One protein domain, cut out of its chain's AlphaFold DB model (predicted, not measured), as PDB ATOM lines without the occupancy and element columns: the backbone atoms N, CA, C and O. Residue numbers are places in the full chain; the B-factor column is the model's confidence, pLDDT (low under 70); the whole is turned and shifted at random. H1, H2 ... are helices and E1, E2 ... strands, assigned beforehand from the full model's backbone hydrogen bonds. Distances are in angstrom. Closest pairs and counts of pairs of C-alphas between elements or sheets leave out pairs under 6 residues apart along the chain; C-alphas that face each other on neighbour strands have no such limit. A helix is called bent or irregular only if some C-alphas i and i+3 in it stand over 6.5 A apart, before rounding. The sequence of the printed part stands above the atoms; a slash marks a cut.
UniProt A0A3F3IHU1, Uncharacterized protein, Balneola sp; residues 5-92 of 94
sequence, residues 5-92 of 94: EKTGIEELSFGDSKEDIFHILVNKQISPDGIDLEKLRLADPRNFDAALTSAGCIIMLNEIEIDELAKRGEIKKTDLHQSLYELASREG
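What this domain is: This is residues 5 to 92 of the 94 residues of an uncharacterized protein of Balneola sp (UniProt A0A3F3IHU1). A small twisted sheet of three antiparallel strands stands in the middle, with H3 and the longest helix, H4, over one face and H2 over the other. H4 slants across the three strands; short H1 packs on H2 at the far end from H3 and H4. The printed part has 88 residues, with three named strands and four named helices in the order E1, E2, H1, H2, E3, H3, H4; the sheet's order is E1, E2, E3, and the class is mixed, helices and strands. It is compact, with a radius of gyration of the C-alphas of 12.9 A, and rounded, spanning 36 by 30 by 22 A.

How they stand to each other: E1, residues 7 to 13, and E2, residues 21 to 27, form a hairpin, antiparallel at 156 degrees, with N 10 and O 24 at 3.0 A and N 24 and O 10 at 2.8 A, within hydrogen-bond range. H1, residues 37 to 41, is not on the sheet. H2, residues 45 to 54, only just touches H1, with 3 pairs of C-alphas within 8 A, the closest being those of Leu 40 and Ala 51 at 6.4 A. E3, residues 57 to 62, is the antiparallel neighbour of E2 at 166 degrees, with N 23 and O 61 within hydrogen-bond range at 2.8 A. H2 is on the sheet over E3 at a height of 11.4 A, from a local plane of just 6 C-alphas, and only just stands up from it, rising 41 degrees. H3, residues 63 to 72, is on the opposite face from H2, over E3 at a height of 9.8 A, and stands up from the sheet at 48 degrees; its closest C-alphas to E2 are those of Glu 63 and Ile 21, 5.5 A apart. H4, residues 77 to 90, is on the same face as H3 at a height of 9.2 A, over E2 and only just over E1 and E3, with 3 C-alphas on each. It runs slantwise to the strands, at 54 degrees to E2 on the local plane; the closest C-alphas of E1 and H4 are those of Ile 9 and His 81, 5.8 A apart. H3 and H4 are close but not clearly touching, about perpendicular at 81 degrees, with the C-alphas of Ala 70 and Lys 77 closest at 6.8 A. Every O i to N i+4 pair is within hydrogen-bond range in H1 and H3, against 4 of 6 in H2 and 8 of 10 in H4.

Where its parts are: E1 begins at C-alpha 7, (122.584, 156.352, 212.138), and is 19.8 A long; E2 is 19.5 A and E3 13.6 A. H1 is 6.0 A, H2 14.0 A and H3 14.2 A long. H4, 17.8 A, ends at C-alpha 90, (127.294, 164.502, 224.674). H2 and H4 are irregular: C-alphas 46 and 49 are 8.2 A apart, and C-alphas 78 and 81 are 8.8 A apart.

The domain as a whole: The two C-alphas farthest apart are those of Leu 42 and Gly 73, at 36.3 A. The printed part has no cut and no long link. Its mean pLDDT is 90.9, and no printed residue is under 70.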
ATOM      1  N   GLU A   5     127.582 154.647 211.895       95.19
ATOM      2  CA  GLU A   5     127.223 153.957 210.651       95.19
ATOM      3  C   GLU A   5     125.832 153.302 210.697       95.19
ATOM      4  O   GLU A   5     125.278 152.913 209.666       95.19
ATOM      5  N   LYS A   6     125.264 153.164 211.900       95.69
ATOM      6  CA  LYS A   6     123.883 152.741 212.144       95.69
ATOM      7  C   LYS A   6     122.941 153.922 212.361       95.69
ATOM      8  O   LYS A   6     121.777 153.705 212.685       95.69
ATOM      9  N   THR A   7     123.409 155.145 212.135       96.00
ATOM     10  CA  THR A   7     122.584 156.352 212.138       96.00
ATOM     11  C   THR A   7     122.502 156.986 210.749       96.00
ATOM     12  O   THR A   7     123.235 156.617 209.827       96.00
ATOM     13  N   GLY A   8     121.565 157.907 210.561       94.75
ATOM     14  CA  GLY A   8     121.425 158.706 209.346       94.75
ATOM     15  C   GLY A   8     120.892 160.094 209.639       94.75
ATOM     16  O   GLY A   8     120.375 160.326 210.727       94.75
ATOM     17  N   ILE A   9     121.023 160.984 208.657       94.50
ATOM     18  CA  ILE A   9     120.379 162.293 208.669       94.50
ATOM     19  C   ILE A   9     119.208 162.286 207.705       94.50
ATOM     20  O   ILE A   9     119.351 161.850 206.561       94.50
ATOM     21  N   GLU A  10     118.090 162.815 208.176       92.69
ATOM     22  CA  GLU A  10     116.936 163.157 207.362       92.69
ATOM     23  C   GLU A  10     116.591 164.627 207.523       92.69
ATOM     24  O   GLU A  10     116.722 165.192 208.609       92.69
ATOM     25  N   GLU A  11     116.142 165.225 206.427       91.81
ATOM     26  CA  GLU A  11     115.587 166.569 206.413       91.81
ATOM     27  C   GLU A  11     114.085 166.464 206.151       91.81
ATOM     28  O   GLU A  11     113.654 165.842 205.177       91.81
ATOM     29  N   LEU A  12     113.289 167.060 207.032       88.31
ATOM     30  CA  LEU A  12     111.844 167.158 206.902       88.31
ATOM     31  C   LEU A  12     111.445 168.619 206.806       88.31
ATOM     32  O   LEU A  12     111.797 169.414 207.667       88.31
ATOM     33  N   SER A  13     110.654 168.959 205.797       87.75
ATOM     34  CA  SER A  13     110.074 170.290 205.652       87.75
ATOM     35  C   SER A  13     108.554 170.207 205.776       87.75
ATOM     36  O   SER A  13     107.898 169.433 205.074       87.75
ATOM     37  N   PHE A  14     107.993 171.007 206.683       82.12
ATOM     38  CA  PHE A  14     106.547 171.214 206.830       82.12
ATOM     39  C   PHE A  14     106.072 172.531 206.188       82.12
ATOM     40  O   PHE A  14     104.875 172.822 206.194       82.12
ATOM     41  N   GLY A  15     107.000 173.292 205.603       84.75
ATOM     42  CA  GLY A  15     106.802 174.622 205.035       84.75
ATOM     43  C   GLY A  15     108.106 175.199 204.471       84.75
ATOM     44  O   GLY A  15     109.170 174.585 204.568       84.75
ATOM     45  N   ASP A  16     108.022 176.391 203.881       84.44
ATOM     46  CA  ASP A  16     109.157 177.042 203.208       84.44
ATOM     47  C   ASP A  16     110.040 177.875 204.161       84.44
ATOM     48  O   ASP A  16     111.116 178.346 203.777       84.44
ATOM     49  N   SER A  17     109.588 178.097 205.397       89.88
ATOM     50  CA  SER A  17     110.336 178.853 206.400       89.88
ATOM     51  C   SER A  17     111.385 177.975 207.079       89.88
ATOM     52  O   SER A  17     111.195 176.779 207.273       89.88
ATOM     53  N   LYS A  18     112.488 178.581 207.529       85.25
ATOM     54  CA  LYS A  18     113.545 177.865 208.273       85.25
ATOM     55  C   LYS A  18     113.042 177.192 209.554       85.25
ATOM     56  O   LYS A  18     113.580 176.173 209.959       85.25
ATOM     57  N   GLU A  19     112.029 177.761 210.196       90.06
ATOM     58  CA  GLU A  19     111.398 177.162 211.380       90.06
ATOM     59  C   GLU A  19     110.655 175.853 211.071       90.06
ATOM     60  O   GLU A  19     110.485 175.031 211.965       90.06
ATOM     61  N   ASP A  20     110.280 175.641 209.806       89.19
ATOM     62  CA  ASP A  20     109.556 174.459 209.340       89.19
ATOM     63  C   ASP A  20     110.477 173.390 208.726       89.19
ATOM     64  O   ASP A  20     109.990 172.332 208.320       89.19
ATOM     65  N   ILE A  21     111.785 173.659 208.628       92.62
ATOM     66  CA  ILE A  21     112.802 172.719 208.139       92.62
ATOM     67  C   ILE A  21     113.477 172.078 209.346       92.62
ATOM     68  O   ILE A  21     114.075 172.775 210.159       92.62
ATOM     69  N   PHE A  22     113.420 170.754 209.440       92.88
ATOM     70  CA  PHE A  22     113.944 169.953 210.541       92.88
ATOM     71  C   PHE A  22     115.014 168.986 210.055       92.88
ATOM     72  O   PHE A  22     114.802 168.258 209.092       92.88
ATOM     73  N   HIS A  23     116.123 168.924 210.782       94.38
ATOM     74  CA  HIS A  23     117.206 167.966 210.603       94.38
ATOM     75  C   HIS A  23     117.165 166.937 211.718       94.38
ATOM     76  O   HIS A  23     117.133 167.285 212.902       94.38
ATOM     77  N   ILE A  24     117.170 165.664 211.343       93.88
ATOM     78  CA  ILE A  24     116.885 164.566 212.259       93.88
ATOM     79  C   ILE A  24     117.994 163.538 212.190       93.88
ATOM     80  O   ILE A  24     118.295 163.021 211.117       93.88
ATOM     81  N   LEU A  25     118.559 163.197 213.346       95.75
ATOM     82  CA  LEU A  25     119.412 162.025 213.485       95.75
ATOM     83  C   LEU A  25     118.537 160.805 213.762       95.75
ATOM     84  O   LEU A  25     117.815 160.762 214.759       95.75
ATOM     85  N   VAL A  26     118.631 159.800 212.902       95.69
ATOM     86  CA  VAL A  26     117.765 158.618 212.927       95.69
ATOM     87  C   VAL A  26     118.580 157.368 213.216       95.69
ATOM     88  O   VAL A  26     119.651 157.173 212.645       95.69
ATOM     89  N   ASN A  27     118.067 156.489 214.071       95.19
ATOM     90  CA  ASN A  27     118.582 155.144 214.278       95.19
ATOM     91  C   ASN A  27     118.111 154.215 213.147       95.19
ATOM     92  O   ASN A  27     116.977 153.731 213.155       95.19
ATOM     93  N   LYS A  28     119.012 153.877 212.220       94.25
ATOM     94  CA  LYS A  28     118.726 152.995 211.078       94.25
ATOM     95  C   LYS A  28     118.480 151.535 211.461       94.25
ATOM     96  O   LYS A  28     118.082 150.744 210.615       94.25
ATOM     97  N   GLN A  29     118.726 151.141 212.710       93.19
ATOM     98  CA  GLN A  29     118.331 149.812 213.188       93.19
ATOM     99  C   GLN A  29     116.827 149.731 213.475       93.19
ATOM    100  O   GLN A  29     116.263 148.643 213.399       93.19
ATOM    101  N   ILE A  30     116.200 150.865 213.807       91.56
ATOM    102  CA  ILE A  30     114.753 150.985 214.033       91.56
ATOM    103  C   ILE A  30     114.064 151.385 212.726       91.56
ATOM    104  O   ILE A  30     113.086 150.757 212.327       91.56
ATOM    105  N   SER A  31     114.631 152.378 212.040       91.00
ATOM    106  CA  SER A  31     114.078 152.983 210.828       91.00
ATOM    107  C   SER A  31     115.099 152.921 209.689       91.00
ATOM    108  O   SER A  31     115.774 153.912 209.406       91.00
ATOM    109  N   PRO A  32     115.285 151.744 209.057       88.81
ATOM    110  CA  PRO A  32     116.309 151.538 208.027       88.81
ATOM    111  C   PRO A  32     116.082 152.388 206.772       88.81
ATOM    112  O   PRO A  32     117.053 152.833 206.162       88.81
ATOM    113  N   ASP A  33     114.816 152.633 206.437       87.38
ATOM    114  CA  ASP A  33     114.378 153.436 205.289       87.38
ATOM    115  C   ASP A  33     114.012 154.880 205.677       87.38
ATOM    116  O   ASP A  33     113.545 155.649 204.841       87.38
ATOM    117  N   GLY A  34     114.241 155.233 206.943       85.19
ATOM    118  CA  GLY A  34     113.961 156.541 207.516       85.19
ATOM    119  C   GLY A  34     112.651 156.663 208.293       85.19
ATOM    120  O   GLY A  34     111.939 155.671 208.490       85.19
ATOM    121  N   ILE A  35     112.358 157.861 208.807       86.56
ATOM    122  CA  ILE A  35     111.171 158.084 209.647       86.56
ATOM    123  C   ILE A  35     109.900 158.020 208.798       86.56
ATOM    124  O   ILE A  35     109.692 158.789 207.863       86.56
ATOM    125  N   ASP A  36     108.987 157.132 209.193       85.62
ATOM    126  CA  ASP A  36     107.661 157.024 208.590       85.62
ATOM    127  C   ASP A  36     106.772 158.204 209.025       85.62
ATOM    128  O   ASP A  36     106.071 158.165 210.043       85.62
ATOM    129  N   LEU A  37     106.828 159.277 208.237       79.25
ATOM    130  CA  LEU A  37     106.079 160.516 208.442       79.25
ATOM    131  C   LEU A  37     104.573 160.319 208.551       79.25
ATOM    132  O   LEU A  37     103.913 161.024 209.314       79.25
ATOM    133  N   GLU A  38     104.016 159.388 207.783       80.75
ATOM    134  CA  GLU A  38     102.577 159.152 207.764       80.75
ATOM    135  C   GLU A  38     102.133 158.524 209.086       80.75
ATOM    136  O   GLU A  38     101.136 158.949 209.672       80.75
ATOM    137  N   LYS A  39     102.923 157.595 209.640       81.56
ATOM    138  CA  LYS A  39     102.690 157.099 211.004       81.56
ATOM    139  C   LYS A  39     102.872 158.183 212.055       81.56
ATOM    140  O   LYS A  39     102.086 158.234 212.999       81.56
ATOM    141  N   LEU A  40     103.873 159.047 211.895       82.00
ATOM    142  CA  LEU A  40     104.127 160.141 212.831       82.00
ATOM    143  C   LEU A  40     102.968 161.154 212.846       82.00
ATOM    144  O   LEU A  40     102.541 161.590 213.909       82.00
ATOM    145  N   ARG A  41     102.402 161.473 211.676       79.19
ATOM    146  CA  ARG A  41     101.226 162.349 211.521       79.19
ATOM    147  C   ARG A  41      99.958 161.780 212.151       79.19
ATOM    148  O   ARG A  41      99.110 162.543 212.604       79.19
ATOM    149  N   LEU A  42      99.816 160.456 212.156       83.69
ATOM    150  CA  LEU A  42      98.693 159.756 212.781       83.69
ATOM    151  C   LEU A  42      98.884 159.549 214.292       83.69
ATOM    152  O   LEU A  42      97.961 159.078 214.959       83.69
ATOM    153  N   ALA A  43     100.064 159.865 214.835       82.25
ATOM    154  CA  ALA A  43     100.346 159.704 216.251       82.25
ATOM    155  C   ALA A  43      99.529 160.686 217.103       82.25
ATOM    156  O   ALA A  43      99.258 161.821 216.710       82.25
ATOM    157  N   ASP A  44      99.150 160.249 218.308       81.56
ATOM    158  CA  ASP A  44      98.498 161.124 219.282       81.56
ATOM    159  C   ASP A  44      99.470 162.254 219.675       81.56
ATOM    160  O   ASP A  44     100.554 161.947 220.182       81.56
ATOM    161  N   PRO A  45      99.104 163.541 219.507       80.12
ATOM    162  CA  PRO A  45      99.975 164.671 219.839       80.12
ATOM    163  C   PRO A  45     100.468 164.655 221.289       80.12
ATOM    164  O   PRO A  45     101.537 165.174 221.592       80.12
ATOM    165  N   ARG A  46      99.709 164.032 222.201       85.62
ATOM    166  CA  ARG A  46     100.078 163.899 223.619       85.62
ATOM    167  C   ARG A  46     101.232 162.925 223.849       85.62
ATOM    168  O   ARG A  46     101.834 162.954 224.914       85.62
ATOM    169  N   ASN A  47     101.515 162.066 222.872       85.00
ATOM    170  CA  ASN A  47     102.557 161.042 222.907       85.00
ATOM    171  C   ASN A  47     103.568 161.224 221.765       85.00
ATOM    172  O   ASN A  47     104.214 160.260 221.357       85.00
ATOM    173  N   PHE A  48     103.683 162.439 221.225       81.12
ATOM    174  CA  PHE A  48     104.496 162.702 220.043       81.12
ATOM    175  C   PHE A  48     105.977 162.364 220.265       81.12
ATOM    176  O   PHE A  48     106.580 161.705 219.422       81.12
ATOM    177  N   ASP A  49     106.524 162.679 221.442       83.19
ATOM    178  CA  ASP A  49     107.895 162.304 221.819       83.19
ATOM    179  C   ASP A  49     108.104 160.785 221.782       83.19
ATOM    180  O   ASP A  49     109.066 160.285 221.200       83.19
ATOM    181  N   ALA A  50     107.161 160.019 222.339       86.38
ATOM    182  CA  ALA A  50     107.225 158.560 222.319       86.38
ATOM    183  C   ALA A  50     107.093 158.001 220.894       86.38
ATOM    184  O   ALA A  50     107.736 157.000 220.564       86.38
ATOM    185  N   ALA A  51     106.287 158.642 220.043       88.88
ATOM    186  CA  ALA A  51     106.159 158.285 218.636       88.88
ATOM    187  C   ALA A  51     107.462 158.548 217.869       88.88
ATOM    188  O   ALA A  51     107.897 157.675 217.122       88.88
ATOM    189  N   LEU A  52     108.127 159.681 218.114       88.31
ATOM    190  CA  LEU A  52     109.439 160.009 217.553       88.31
ATOM    191  C   LEU A  52     110.498 158.989 217.976       88.31
ATOM    192  O   LEU A  52     111.172 158.418 217.120       88.31
ATOM    193  N   THR A  53     110.605 158.693 219.274       87.62
ATOM    194  CA  THR A  53     111.550 157.685 219.777       87.62
ATOM    195  C   THR A  53     111.271 156.307 219.173       87.62
ATOM    196  O   THR A  53     112.194 155.615 218.742       87.62
ATOM    197  N   SER A  54     109.997 155.911 219.082       88.06
ATOM    198  CA  SER A  54     109.593 154.631 218.480       88.06
ATOM    199  C   SER A  54     109.852 154.580 216.974       88.06
ATOM    200  O   SER A  54     110.122 153.510 216.437       88.06
ATOM    201  N   ALA A  55     109.805 155.731 216.303       89.69
ATOM    202  CA  ALA A  55     110.195 155.897 214.908       89.69
ATOM    203  C   ALA A  55     111.718 156.025 214.729       89.69
ATOM    204  O   ALA A  55     112.184 156.284 213.623       89.69
ATOM    205  N   GLY A  56     112.511 155.848 215.788       91.81
ATOM    206  CA  GLY A  56     113.967 155.868 215.715       91.81
ATOM    207  C   GLY A  56     114.583 157.264 215.659       91.81
ATOM    208  O   GLY A  56     115.771 157.365 215.374       91.81
ATOM    209  N   CYS A  57     113.827 158.327 215.937       93.94
ATOM    210  CA  CYS A  57     114.380 159.668 216.104       93.94
ATOM    211  C   CYS A  57     115.271 159.717 217.353       93.94
ATOM    212  O   CYS A  57     114.814 159.418 218.456       93.94
ATOM    213  N   ILE A  58     116.532 160.110 217.175       94.12
ATOM    214  CA  ILE A  58     117.502 160.321 218.257       94.12
ATOM    215  C   ILE A  58     117.520 161.800 218.651       94.12
ATOM    216  O   ILE A  58     117.400 162.129 219.826       94.12
ATOM    217  N   ILE A  59     117.653 162.692 217.667       93.75
ATOM    218  CA  ILE A  59     117.590 164.145 217.858       93.75
ATOM    219  C   ILE A  59     116.881 164.772 216.661       93.75
ATOM    220  O   ILE A  59     117.052 164.304 215.537       93.75
ATOM    221  N   MET A  60     116.107 165.820 216.904       93.19
ATOM    222  CA  MET A  60     115.430 166.620 215.888       93.19
ATOM    223  C   MET A  60     115.667 168.085 216.235       93.19
ATOM    224  O   MET A  60     115.410 168.486 217.366       93.19
ATOM    225  N   LEU A  61     116.170 168.856 215.277       94.44
ATOM    226  CA  LEU A  61     116.431 170.287 215.423       94.44
ATOM    227  C   LEU A  61     115.971 171.003 214.160       94.44
ATOM    228  O   LEU A  61     116.210 170.510 213.058       94.44
ATOM    229  N   ASN A  62     115.341 172.163 214.293       94.81
ATOM    230  CA  ASN A  62     114.992 172.973 213.131       94.81
ATOM    231  C   ASN A  62     116.211 173.734 212.566       94.81
ATOM    232  O   ASN A  62     117.258 173.853 213.208       94.81
ATOM    233  N   GLU A  63     116.095 174.277 211.354       94.75
ATOM    234  CA  GLU A  63     117.190 174.984 210.671       94.75
ATOM    235  C   GLU A  63     117.667 176.221 211.456       94.75
ATOM    236  O   GLU A  63     118.836 176.601 211.347       94.75
ATOM    237  N   ILE A  64     116.805 176.834 212.279       95.94
ATOM    238  CA  ILE A  64     117.176 177.956 213.156       95.94
ATOM    239  C   ILE A  64     118.092 177.471 214.285       95.94
ATOM    240  O   ILE A  64     119.150 178.060 214.505       95.94
ATOM    241  N   GLU A  65     117.738 176.382 214.963       95.69
ATOM    242  CA  GLU A  65     118.557 175.760 216.008       95.69
ATOM    243  C   GLU A  65     119.901 175.287 215.442       95.69
ATOM    244  O   GLU A  65     120.955 175.534 216.035       95.69
ATOM    245  N   ILE A  66     119.889 174.691 214.246       95.94
ATOM    246  CA  ILE A  66     121.103 174.317 213.516       95.94
ATOM    247  C   ILE A  66     121.964 175.553 213.205       95.94
ATOM    248  O   ILE A  66     123.177 175.543 213.428       95.94
ATOM    249  N   ASP A  67     121.370 176.647 212.722       95.62
ATOM    250  CA  ASP A  67     122.068 177.919 212.498       95.62
ATOM    251  C   ASP A  67     122.709 178.464 213.785       95.62
ATOM    252  O   ASP A  67     123.844 178.951 213.762       95.62
ATOM    253  N   GLU A  68     122.003 178.403 214.911       96.12
ATOM    254  CA  GLU A  68     122.491 178.903 216.195       96.12
ATOM    255  C   GLU A  68     123.631 178.061 216.763       96.12
ATOM    256  O   GLU A  68     124.663 178.615 217.156       96.12
ATOM    257  N   LEU A  69     123.492 176.736 216.760       95.81
ATOM    258  CA  LEU A  69     124.545 175.820 217.197       95.81
ATOM    259  C   LEU A  69     125.783 175.936 216.301       95.81
ATOM    260  O   LEU A  69     126.913 175.931 216.796       95.81
ATOM    261  N   ALA A  70     125.595 176.124 214.991       95.69
ATOM    262  CA  ALA A  70     126.699 176.337 214.062       95.69
ATOM    263  C   ALA A  70     127.434 177.657 214.340       95.69
ATOM    264  O   ALA A  70     128.665 177.688 214.348       95.69
ATOM    265  N   LYS A  71     126.705 178.742 214.642       95.81
ATOM    266  CA  LYS A  71     127.303 180.029 215.046       95.81
ATOM    267  C   LYS A  71     128.110 179.924 216.340       95.81
ATOM    268  O   LYS A  71     129.104 180.631 216.486       95.81
ATOM    269  N   ARG A  72     127.696 179.053 217.263       94.81
ATOM    270  CA  ARG A  72     128.414 178.767 218.518       94.81
ATOM    271  C   ARG A  72     129.612 177.831 218.328       94.81
ATOM    272  O   ARG A  72     130.411 177.684 219.246       94.81
ATOM    273  N   GLY A  73     129.759 177.228 217.146       93.19
ATOM    274  CA  GLY A  73     130.803 176.247 216.851       93.19
ATOM    275  C   GLY A  73     130.527 174.860 217.435       93.19
ATOM    276  O   GLY A  73     131.444 174.047 217.513       93.19
ATOM    277  N   GLU A  74     129.288 174.590 217.850       93.56
ATOM    278  CA  GLU A  74     128.890 173.312 218.448       93.56
ATOM    279  C   GLU A  74     128.574 172.246 217.400       93.56
ATOM    280  O   GLU A  74     128.732 171.060 217.676       93.56
ATOM    281  N   ILE A  75     128.172 172.665 216.197       95.62
ATOM    282  CA  ILE A  75     127.954 171.781 215.050       95.62
ATOM    283  C   ILE A  75     128.558 172.377 213.776       95.62
ATOM    284  O   ILE A  75     128.724 173.592 213.648       95.62
ATOM    285  N   LYS A  76     128.855 171.526 212.792       94.56
ATOM    286  CA  LYS A  76     129.326 171.928 211.463       94.56
ATOM    287  C   LYS A  76     128.305 171.520 210.412       94.56
ATOM    288  O   LYS A  76     128.121 170.337 210.156       94.56
ATOM    289  N   LYS A  77     127.704 172.493 209.723       90.50
ATOM    290  CA  LYS A  77     126.707 172.220 208.669       90.50
ATOM    291  C   LYS A  77     127.240 171.378 207.507       90.50
ATOM    292  O   LYS A  77     126.500 170.601 206.924       90.50
ATOM    293  N   THR A  78     128.524 171.517 207.172       92.88
ATOM    294  CA  THR A  78     129.177 170.722 206.116       92.88
ATOM    295  C   THR A  78     129.349 169.252 206.491       92.88
ATOM    296  O   THR A  78     129.633 168.441 205.617       92.88
ATOM    297  N   ASP A  79     129.228 168.925 207.779       94.00
ATOM    298  CA  ASP A  79     129.356 167.578 208.333       94.00
ATOM    299  C   ASP A  79     128.288 167.368 209.416       94.00
ATOM    300  O   ASP A  79     128.561 167.124 210.599       94.00
ATOM    301  N   LEU A  80     127.037 167.598 209.009       95.06
ATOM    302  CA  LEU A  80     125.899 167.651 209.918       95.06
ATOM    303  C   LEU A  80     125.661 166.302 210.603       95.06
ATOM    304  O   LEU A  80     125.352 166.265 211.790       95.06
ATOM    305  N   HIS A  81     125.873 165.200 209.880       95.81
ATOM    306  CA  HIS A  81     125.706 163.851 210.416       95.81
ATOM    307  C   HIS A  81     126.633 163.583 211.600       95.81
ATOM    308  O   HIS A  81     126.149 163.253 212.683       95.81
ATOM    309  N   GLN A  82     127.939 163.798 211.425       96.31
ATOM    310  CA  GLN A  82     128.916 163.648 212.502       96.31
ATOM    311  C   GLN A  82     128.612 164.603 213.660       96.31
ATOM    312  O   GLN A  82     128.615 164.195 214.819       96.31
ATOM    313  N   SER A  83     128.292 165.860 213.349       96.38
ATOM    314  CA  SER A  83     128.054 166.887 214.366       96.38
ATOM    315  C   SER A  83     126.838 166.580 215.244       96.38
ATOM    316  O   SER A  83     126.910 166.719 216.463       96.38
ATOM    317  N   LEU A  84     125.724 166.138 214.648       96.12
ATOM    318  CA  LEU A  84     124.532 165.760 215.411       96.12
ATOM    319  C   LEU A  84     124.739 164.465 216.195       96.12
ATOM    320  O   LEU A  84     124.220 164.345 217.301       96.12
ATOM    321  N   TYR A  85     125.518 163.521 215.666       96.75
ATOM    322  CA  TYR A  85     125.886 162.312 216.401       96.75
ATOM    323  C   TYR A  85     126.719 162.638 217.650       96.75
ATOM    324  O   TYR A  85     126.428 162.150 218.742       96.75
ATOM    325  N   GLU A  86     127.730 163.498 217.520       95.88
ATOM    326  CA  GLU A  86     128.550 163.950 218.650       95.88
ATOM    327  C   GLU A  86     127.728 164.727 219.682       95.88
ATOM    328  O   GLU A  86     127.879 164.494 220.884       95.88
ATOM    329  N   LEU A  87     126.824 165.599 219.221       95.38
ATOM    330  CA  LEU A  87     125.884 166.315 220.079       95.38
ATOM    331  C   LEU A  87     124.994 165.336 220.857       95.38
ATOM    332  O   LEU A  87     124.959 165.389 222.082       95.38
ATOM    333  N   ALA A  88     124.347 164.393 220.171       94.38
ATOM    334  CA  ALA A  88     123.499 163.381 220.799       94.38
ATOM    335  C   ALA A  88     124.271 162.525 221.818       94.38
ATOM    336  O   ALA A  88     123.757 162.228 222.895       94.38
ATOM    337  N   SER A  89     125.528 162.180 221.521       94.94
ATOM    338  CA  SER A  89     126.416 161.476 222.453       94.94
ATOM    339  C   SER A  89     126.677 162.290 223.723       94.94
ATOM    340  O   SER A  89     126.569 161.771 224.834       94.94
ATOM    341  N   ARG A  90     126.989 163.583 223.568       94.38
ATOM    342  CA  ARG A  90     127.294 164.502 224.674       94.38
ATOM    343  C   ARG A  90     126.094 164.739 225.590       94.38
ATOM    344  O   ARG A  90     126.275 164.807 226.801       94.38
ATOM    345  N   GLU A  91     124.896 164.820 225.018       92.25
ATOM    346  CA  GLU A  91     123.637 164.995 225.753       92.25
ATOM    347  C   GLU A  91     123.081 163.672 226.328       92.25
ATOM    348  O   GLU A  91     122.073 163.675 227.032       92.25
ATOM    349  N   GLY A  92     123.732 162.528 226.067       91.75
ATOM    350  CA  GLY A  92     123.336 161.224 226.613       91.75
ATOM    351  C   GLY A  92     122.144 160.565 225.907       91.75
ATOM    352  O   GLY A  92     121.429 159.779 226.522       91.75
TER     353      GLY A  92